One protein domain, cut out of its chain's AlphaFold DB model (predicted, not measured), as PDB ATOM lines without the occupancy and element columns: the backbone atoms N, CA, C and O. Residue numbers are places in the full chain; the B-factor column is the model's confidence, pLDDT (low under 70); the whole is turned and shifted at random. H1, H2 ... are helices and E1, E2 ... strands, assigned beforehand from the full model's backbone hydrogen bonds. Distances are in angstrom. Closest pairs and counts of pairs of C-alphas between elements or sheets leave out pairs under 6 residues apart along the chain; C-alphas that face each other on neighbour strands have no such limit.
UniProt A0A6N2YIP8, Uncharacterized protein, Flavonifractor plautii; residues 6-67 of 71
ATOM      1  N   VAL A   6       6.044  17.702-116.147       86.19
ATOM      2  CA  VAL A   6       5.788  16.869-114.967       86.19
ATOM      3  C   VAL A   6       5.093  17.670-113.868       86.19
ATOM      4  O   VAL A   6       4.058  17.243-113.377       86.19
ATOM      5  N   ARG A   7       5.595  18.862-113.520       87.81
ATOM      6  CA  ARG A   7       4.981  19.695-112.468       87.81
ATOM      7  C   ARG A   7       3.562  20.118-112.837       87.81
ATOM      8  O   ARG A   7       2.694  20.128-111.975       87.81
ATOM      9  N   LYS A   8       3.343  20.452-114.112       90.00
ATOM     10  CA  LYS A   8       2.025  20.827-114.636       90.00
ATOM     11  C   LYS A   8       1.018  19.695-114.450       90.00
ATOM     12  O   LYS A   8      -0.026  19.915-113.848       90.00
ATOM     13  N   TYR A   9       1.348  18.492-114.916       92.38
ATOM     14  CA  TYR A   9       0.440  17.352-114.794       92.38
ATOM     15  C   TYR A   9       0.263  16.900-113.344       92.38
ATOM     16  O   TYR A   9      -0.850  16.569-112.961       92.38
ATOM     17  N   VAL A  10       1.313  16.940-112.519       91.50
ATOM     18  CA  VAL A  10       1.207  16.622-111.086       91.50
ATOM     19  C   VAL A  10       0.235  17.564-110.383       91.50
ATOM     20  O   VAL A  10      -0.682  17.081-109.732       91.50
ATOM     21  N   ALA A  11       0.368  18.878-110.586       91.69
ATOM     22  CA  ALA A  11      -0.536  19.856-109.982       91.69
ATOM     23  C   ALA A  11      -1.994  19.648-110.422       91.69
ATOM     24  O   ALA A  11      -2.889  19.665-109.584       91.69
ATOM     25  N   MET A  12      -2.231  19.380-111.712       94.12
ATOM     26  CA  MET A  12      -3.577  19.072-112.213       94.12
ATOM     27  C   MET A  12      -4.150  17.804-111.562       94.12
ATOM     28  O   MET A  12      -5.310  17.776-111.166       94.12
ATOM     29  N   LEU A  13      -3.353  16.740-111.442       93.56
ATOM     30  CA  LEU A  13      -3.805  15.487-110.835       93.56
ATOM     31  C   LEU A  13      -4.092  15.639-109.332       93.56
ATOM     32  O   LEU A  13      -5.033  15.021-108.843       93.56
ATOM     33  N   GLU A  14      -3.313  16.450-108.612       93.31
ATOM     34  CA  GLU A  14      -3.568  16.778-107.202       93.31
ATOM     35  C   GLU A  14      -4.827  17.636-107.032       93.31
ATOM     36  O   GLU A  14      -5.641  17.349-106.158       93.31
ATOM     37  N   GLU A  15      -5.033  18.637-107.893       93.81
ATOM     38  CA  GLU A  15      -6.234  19.484-107.891       93.81
ATOM     39  C   GLU A  15      -7.509  18.664-108.126       93.81
ATOM     40  O   GLU A  15      -8.520  18.861-107.454       93.81
ATOM     41  N   HIS A  16      -7.446  17.682-109.029       92.19
ATOM     42  CA  HIS A  16      -8.537  16.737-109.261       92.19
ATOM     43  C   HIS A  16      -8.635  15.629-108.196       92.19
ATOM     44  O   HIS A  16      -9.512  14.769-108.297       92.19
ATOM     45  N   GLY A  17      -7.750  15.613-107.194       90.69
ATOM     46  CA  GLY A  17      -7.740  14.611-106.127       90.69
ATOM     47  C   GLY A  17      -7.417  13.195-106.604       90.69
ATOM     48  O   GLY A  17      -7.769  12.237-105.925       90.69
ATOM     49  N   LEU A  18      -6.771  13.046-107.765       91.69
ATOM     50  CA  LEU A  18      -6.440  11.755-108.386       91.69
ATOM     51  C   LEU A  18      -5.142  11.166-107.853       91.69
ATOM     52  O   LEU A  18      -4.947   9.949-107.896       91.69
ATOM     53  N   ILE A  19      -4.246  12.024-107.373       94.31
ATOM     54  CA  ILE A  19      -3.031  11.612-106.686       94.31
ATOM     55  C   ILE A  19      -2.814  12.453-105.432       94.31
ATOM     56  O   ILE A  19      -3.281  13.583-105.334       94.31
ATOM     57  N   THR A  20      -2.041  11.911-104.499       93.56
ATOM     58  CA  THR A  20      -1.418  12.668-103.406       93.56
ATOM     59  C   THR A  20       0.089  12.510-103.512       93.56
ATOM     60  O   THR A  20       0.562  11.377-103.646       93.56
ATOM     61  N   THR A  21       0.854  13.601-103.455       92.31
ATOM     62  CA  THR A  21       2.320  13.525-103.474       92.31
ATOM     63  C   THR A  21       2.934  13.569-102.079       92.31
ATOM     64  O   THR A  21       2.361  14.098-101.127       92.31
ATOM     65  N   ALA A  22       4.126  12.989-101.953       87.94
ATOM     66  CA  ALA A  22       4.957  13.096-100.763       87.94
ATOM     67  C   ALA A  22       6.340  13.638-101.132       87.94
ATOM     68  O   ALA A  22       6.918  13.288-102.166       87.94
ATOM     69  N   TYR A  23       6.889  14.484-100.263       79.88
ATOM     70  CA  TYR A  23       8.210  15.061-100.470       79.88
ATOM     71  C   TYR A  23       9.311  14.014-100.273       79.88
ATOM     72  O   TYR A  23       9.342  13.317 -99.258       79.88
ATOM     73  N   THR A  24      10.255  13.938-101.217       78.50
ATOM     74  CA  THR A  24      11.470  13.129-101.071       78.50
ATOM     75  C   THR A  24      12.717  13.999-101.179       78.50
ATOM     76  O   THR A  24      12.851  14.836-102.073       78.50
ATOM     77  N   ILE A  25      13.658  13.782-100.259       75.06
ATOM     78  CA  ILE A  25      15.005  14.351-100.334       75.06
ATOM     79  C   ILE A  25      15.938  13.232-100.772       75.06
ATOM     80  O   ILE A  25      16.109  12.255-100.045       75.06
ATOM     81  N   MET A  26      16.584  13.391-101.925       72.94
ATOM     82  CA  MET A  26      17.700  12.534-102.310       72.94
ATOM     83  C   MET A  26      19.018  13.258-102.109       72.94
ATOM     84  O   MET A  26      19.187  14.410-102.510       72.94
ATOM     85  N   ARG A  27      19.967  12.561-101.487       81.88
ATOM     86  CA  ARG A  27      21.353  13.001-101.366       81.88
ATOM     87  C   ARG A  27      22.239  11.984-102.065       81.88
ATOM     88  O   ARG A  27      22.093  10.784-101.845       81.88
ATOM     89  N   ALA A  28      23.145  12.465-102.903       79.38
ATOM     90  CA  ALA A  28      24.196  11.636-103.467       79.38
ATOM     91  C   ALA A  28      25.144  11.150-102.353       79.38
ATOM     92  O   ALA A  28      25.172  11.709-101.253       79.38
ATOM     93  N   LYS A  29      25.951  10.116-102.633       83.38
ATOM     94  CA  LYS A  29      26.956   9.595-101.682       83.38
ATOM     95  C   LYS A  29      27.938  10.667-101.188       83.38
ATOM     96  O   LYS A  29      28.467  10.539-100.093       83.38
ATOM     97  N   ASP A  30      28.166  11.705-101.988       87.62
ATOM     98  CA  ASP A  30      29.015  12.861-101.683       87.62
ATOM     99  C   ASP A  30      28.271  13.997-100.946       87.62
ATOM    100  O   ASP A  30      28.828  15.071-100.729       87.62
ATOM    101  N   GLY A  31      27.009  13.781-100.558       83.25
ATOM    102  CA  GLY A  31      26.188  14.727 -99.801       83.25
ATOM    103  C   GLY A  31      25.482  15.793-100.642       83.25
ATOM    104  O   GLY A  31      24.719  16.584-100.080       83.25
ATOM    105  N   ARG A  32      25.683  15.818-101.968       86.69
ATOM    106  CA  ARG A  32      25.028  16.796-102.850       86.69
ATOM    107  C   ARG A  32      23.521  16.528-102.952       86.69
ATOM    108  O   ARG A  32      23.124  15.363-103.052       86.69
ATOM    109  N   PRO A  33      22.670  17.572-102.951       78.69
ATOM    110  CA  PRO A  33      21.244  17.401-103.193       78.69
ATOM    111  C   PRO A  33      21.030  16.912-104.627       78.69
ATOM    112  O   PRO A  33      21.539  17.499-105.582       78.69
ATOM    113  N   MET A  34      20.286  15.823-104.773       78.94
ATOM    114  CA  MET A  34      19.834  15.323-106.067       78.94
ATOM    115  C   MET A  34      18.383  15.738-106.285       78.94
ATOM    116  O   MET A  34      17.635  15.947-105.328       78.94
ATOM    117  N   ASN A  35      17.973  15.821-107.553       72.25
ATOM    118  CA  ASN A  35      16.554  15.908-107.879       72.25
ATOM    119  C   ASN A  35      15.859  14.689-107.260       72.25
ATOM    120  O   ASN A  35      16.183  13.554-107.610       72.25
ATOM    121  N   GLY A  36      14.959  14.929-106.307       74.25
ATOM    122  CA  GLY A  36      14.170  13.869-105.693       74.25
ATOM    123  C   GLY A  36      13.314  13.144-106.732       74.25
ATOM    124  O   GLY A  36      13.033  13.671-107.812       74.25
ATOM    125  N   HIS A  37      12.888  11.927-106.409       82.38
ATOM    126  CA  HIS A  37      11.867  11.245-107.199       82.38
ATOM    127  C   HIS A  37      10.480  11.711-106.760       82.38
ATOM    128  O   HIS A  37      10.224  11.927-105.574       82.38
ATOM    129  N   LEU A  38       9.569  11.840-107.721       87.12
ATOM    130  CA  LEU A  38       8.168  12.091-107.421       87.12
ATOM    131  C   LEU A  38       7.580  10.847-106.741       87.12
ATOM    132  O   LEU A  38       7.380   9.825-107.394       87.12
ATOM    133  N   MET A  39       7.309  10.939-105.442       90.69
ATOM    134  CA  MET A  39       6.501   9.957-104.727       90.69
ATOM    135  C   MET A  39       5.044  10.385-104.803       90.69
ATOM    136  O   MET A  39       4.715  11.508-104.418       90.69
ATOM    137  N   TYR A  40       4.183   9.497-105.291       92.62
ATOM    138  CA  TYR A  40       2.753   9.745-105.377       92.62
ATOM    139  C   TYR A  40       1.956   8.483-105.058       92.62
ATOM    140  O   TYR A  40       2.395   7.363-105.314       92.62
ATOM    141  N   THR A  41       0.764   8.686-104.512       93.62
ATOM    142  CA  THR A  41      -0.241   7.645-104.289       93.62
ATOM    143  C   THR A  41      -1.426   7.939-105.189       93.62
ATOM    144  O   THR A  41      -1.885   9.077-105.216       93.62
ATOM    145  N   ILE A  42      -1.910   6.939-105.927       92.69
ATOM    146  CA  ILE A  42      -3.146   7.060-106.705       92.69
ATOM    147  C   ILE A  42      -4.317   7.043-105.725       92.69
ATOM    148  O   ILE A  42      -4.440   6.114-104.927       92.69
ATOM    149  N   CYS A  43      -5.175   8.050-105.807       89.88
ATOM    150  CA  CYS A  43      -6.403   8.133-105.040       89.88
ATOM    151  C   CYS A  43      -7.518   7.439-105.835       89.88
ATOM    152  O   CYS A  43      -7.940   7.955-106.873       89.88
ATOM    153  N   PRO A  44      -7.987   6.255-105.412       81.69
ATOM    154  CA  PRO A  44      -9.103   5.616-106.083       81.69
ATOM    155  C   PRO A  44     -10.373   6.459-105.952       81.69
ATOM    156  O   PRO A  44     -10.691   6.966-104.877       81.69
ATOM    157  N   PHE A  45     -11.150   6.535-107.031       84.44
ATOM    158  CA  PHE A  45     -12.509   7.060-106.969       84.44
ATOM    159  C   PHE A  45     -13.361   6.126-106.115       84.44
ATOM    160  O   PHE A  45     -13.621   4.991-106.523       84.44
ATOM    161  N   HIS A  46     -13.789   6.606-104.948       78.25
ATOM    162  CA  HIS A  46     -14.534   5.802-103.978       78.25
ATOM    163  C   HIS A  46     -15.752   5.131-104.629       78.25
ATOM    164  O   HIS A  46     -15.908   3.924-104.537       78.25
ATOM    165  N   GLU A  47     -16.510   5.870-105.442       82.25
ATOM    166  CA  GLU A  47     -17.697   5.362-106.143       82.25
ATOM    167  C   GLU A  47     -17.402   4.208-107.121       82.25
ATOM    168  O   GLU A  47     -18.154   3.230-107.196       82.25
ATOM    169  N   VAL A  48     -16.292   4.292-107.862       85.69
ATOM    170  CA  VAL A  48     -15.877   3.244-108.809       85.69
ATOM    171  C   VAL A  48     -15.415   2.005-108.049       85.69
ATOM    172  O   VAL A  48     -15.767   0.881-108.413       85.69
ATOM    173  N   VAL A  49     -14.649   2.211-106.979       88.00
ATOM    174  CA  VAL A  49     -14.147   1.134-106.124       88.00
ATOM    175  C   VAL A  49     -15.287   0.428-105.397       88.00
ATOM    176  O   VAL A  49     -15.356  -0.800-105.431       88.00
ATOM    177  N   ASP A  50     -16.233   1.173-104.839       90.19
ATOM    178  CA  ASP A  50     -17.409   0.631-104.161       90.19
ATOM    179  C   ASP A  50     -18.298  -0.149-105.122       90.19
ATOM    180  O   ASP A  50     -18.736  -1.259-104.816       90.19
ATOM    181  N   THR A  51     -18.532   0.389-106.322       91.38
ATOM    182  CA  THR A  51     -19.313  -0.304-107.353       91.38
ATOM    183  C   THR A  51     -18.637  -1.605-107.770       91.38
ATOM    184  O   THR A  51     -19.307  -2.637-107.889       91.38
ATOM    185  N   HIS A  52     -17.313  -1.582-107.950       91.50
ATOM    186  CA  HIS A  52     -16.539  -2.779-108.255       91.50
ATOM    187  C   HIS A  52     -16.672  -3.818-107.139       91.50
ATOM    188  O   HIS A  52     -17.061  -4.953-107.412       91.50
ATOM    189  N   TYR A  53     -16.427  -3.437-105.882       92.62
ATOM    190  CA  TYR A  53     -16.513  -4.364-104.755       92.62
ATOM    191  C   TYR A  53     -17.925  -4.893-104.527       92.62
ATOM    192  O   TYR A  53     -18.077  -6.091-104.298       92.62
ATOM    193  N   ARG A  54     -18.961  -4.061-104.661       94.38
ATOM    194  CA  ARG A  54     -20.362  -4.500-104.596       94.38
ATOM    195  C   ARG A  54     -20.660  -5.563-105.646       94.38
ATOM    196  O   ARG A  54     -21.159  -6.630-105.304       94.38
ATOM    197  N   THR A  55     -20.276  -5.307-106.894       94.81
ATOM    198  CA  THR A  55     -20.475  -6.255-108.001       94.81
ATOM    199  C   THR A  55     -19.755  -7.574-107.731       94.81
ATOM    200  O   THR A  55     -20.320  -8.651-107.915       94.81
ATOM    201  N   GLN A  56     -18.508  -7.512-107.255       94.31
ATOM    202  CA  GLN A  56     -17.764  -8.715-106.891       94.31
ATOM    203  C   GLN A  56     -18.464  -9.471-105.758       94.31
ATOM    204  O   GLN A  56     -18.652 -10.678-105.879       94.31
ATOM    205  N   MET A  57     -18.888  -8.791-104.689       94.25
ATOM    206  CA  MET A  57     -19.598  -9.415-103.567       94.25
ATOM    207  C   MET A  57     -20.891 -10.104-104.011       94.25
ATOM    208  O   MET A  57     -21.146 -11.228-103.591       94.25
ATOM    209  N   GLU A  58     -21.674  -9.492-104.900       92.81
ATOM    210  CA  GLU A  58     -22.876 -10.110-105.475       92.81
ATOM    211  C   GLU A  58     -22.542 -11.379-106.273       92.81
ATOM    212  O   GLU A  58     -23.177 -12.417-106.086       92.81
ATOM    213  N   ILE A  59     -21.494 -11.338-107.104       91.56
ATOM    214  CA  ILE A  59     -21.012 -12.510-107.850       91.56
ATOM    215  C   ILE A  59     -20.556 -13.620-106.893       91.56
ATOM    216  O   ILE A  59     -20.898 -14.789-107.095       91.56
ATOM    217  N   TRP A  60     -19.790 -13.278-105.856       90.50
ATOM    218  CA  TRP A  60     -19.328 -14.223-104.835       90.50
ATOM    219  C   TRP A  60     -20.494 -14.839-104.060       90.50
ATOM    220  O   TRP A  60     -20.521 -16.057-103.866       90.50
ATOM    221  N   ASN A  61     -21.484 -14.035-103.677       87.19
ATOM    222  CA  ASN A  61     -22.681 -14.493-102.978       87.19
ATOM    223  C   ASN A  61     -23.511 -15.437-103.850       87.19
ATOM    224  O   ASN A  61     -23.851 -16.517-103.388       87.19
ATOM    225  N   CYS A  62     -23.748 -15.112-105.123       82.56
ATOM    226  CA  CYS A  62     -24.444 -16.006-106.058       82.56
ATOM    227  C   CYS A  62     -23.723 -17.352-106.244       82.56
ATOM    228  O   CYS A  62     -24.361 -18.401-106.354       82.56
ATOM    229  N   ARG A  63     -22.383 -17.343-106.269       79.75
ATOM    230  CA  ARG A  63     -21.573 -18.567-106.376       79.75
ATOM    231  C   ARG A  63     -21.634 -19.417-105.110       79.75
ATOM    232  O   ARG A  63     -21.666 -20.637-105.204       79.75
ATOM    233  N   THR A  64     -21.660 -18.786-103.942       76.19
ATOM    234  CA  THR A  64     -21.680 -19.480-102.646       76.19
ATOM    235  C   THR A  64     -23.085 -19.898-102.212       76.19
ATOM    236  O   THR A  64     -23.226 -20.939-101.578       76.19
ATOM    237  N   SER A  65     -24.141 -19.189-102.624       63.06
ATOM    238  CA  SER A  65     -25.540 -19.575-102.381       63.06
ATOM    239  C   SER A  65     -25.967 -20.823-103.162       63.06
ATOM    240  O   SER A  65     -26.898 -21.507-102.753       63.06
ATOM    241  N   GLY A  66     -25.275 -21.162-104.257       58.41
ATOM    242  CA  GLY A  66     -25.389 -22.471-104.919       58.41
ATOM    243  C   GLY A  66     -24.627 -23.599-104.204       58.41
ATOM    244  O   GLY A  66     -24.806 -24.769-104.531       58.41
ATOM    245  N   CYS A  67     -23.799 -23.256-103.213       53.62
ATOM    246  CA  CYS A  67     -23.041 -24.167-102.359       53.62
ATOM    247  C   CYS A  67     -23.624 -24.218-100.935       53.62
ATOM    248  O   CYS A  67     -22.888 -24.361 -99.961       53.62
TER     249      CYS A  67
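Overview. This is residues 6 to 67 of the 71 residues of an uncharacterized protein of Flavonifractor plautii (UniProt A0A6N2YIP8). A two-stranded hairpin, E1 and E2, with a long looped tip at one end, has the short helix H1 packed beside E1, while the long helix H2 sticks out as a free arm at the other end. The looped tip and this arm make the length. The printed part has 62 residues, with two named helices and two named strands in the order H1, E1, E2, H2; the sheet is E1 - E2, antiparallel, and the class is mixed, helices and strands. The whole is extended, with a radius of gyration of the C-alphas of 20.3 A, and is a rod spanning 65 by 28 by 13 A.

Arrangement. E1, residues 19 to 22, and E2, residues 39 to 42, form a hairpin of antiparallel strands, with 155 degrees between their directions. The C-alphas of Thr 21 and Tyr 40 face each other at 4.3 A. N 20 and O 41, at 2.9 A, and N 41 and O 20, at 2.8 A, are within hydrogen-bond range. Beyond the named strands, residues 26 to 27 pair with residues 33 to 34, antiparallel. H1, residues 6 to 15, comes closest to E1 at the C-alphas of Leu 13 and Ile 19, 5.7 A apart. H1 and E2 are apart. H2, residues 46 to 65, is apart from H1 and from E1. In H1 and H2 every O i to N i+4 pair is within hydrogen-bond range.

Along the chain. E1 is 10.1 A long and E2 10.3 A. H1 is 14.2 A long and begins at C-alpha 6 (5.788, 16.869, -114.967). H2 is 27.7 A long, from C-alpha 46 (-14.534, 5.802, -103.978) to C-alpha 65 (-25.540, -19.575, -102.381).

Size, cuts and confidence. The two C-alphas farthest apart, of Asp 30 and Gly 66, are 65.0 A apart. Residues 46 to 67 stand free; the body without them spans 42 by 18 by 9 A. The link from E1 to E2 is long, 16 residues. The printed part has no cut. Residues 65 to 67 have pLDDT under 70.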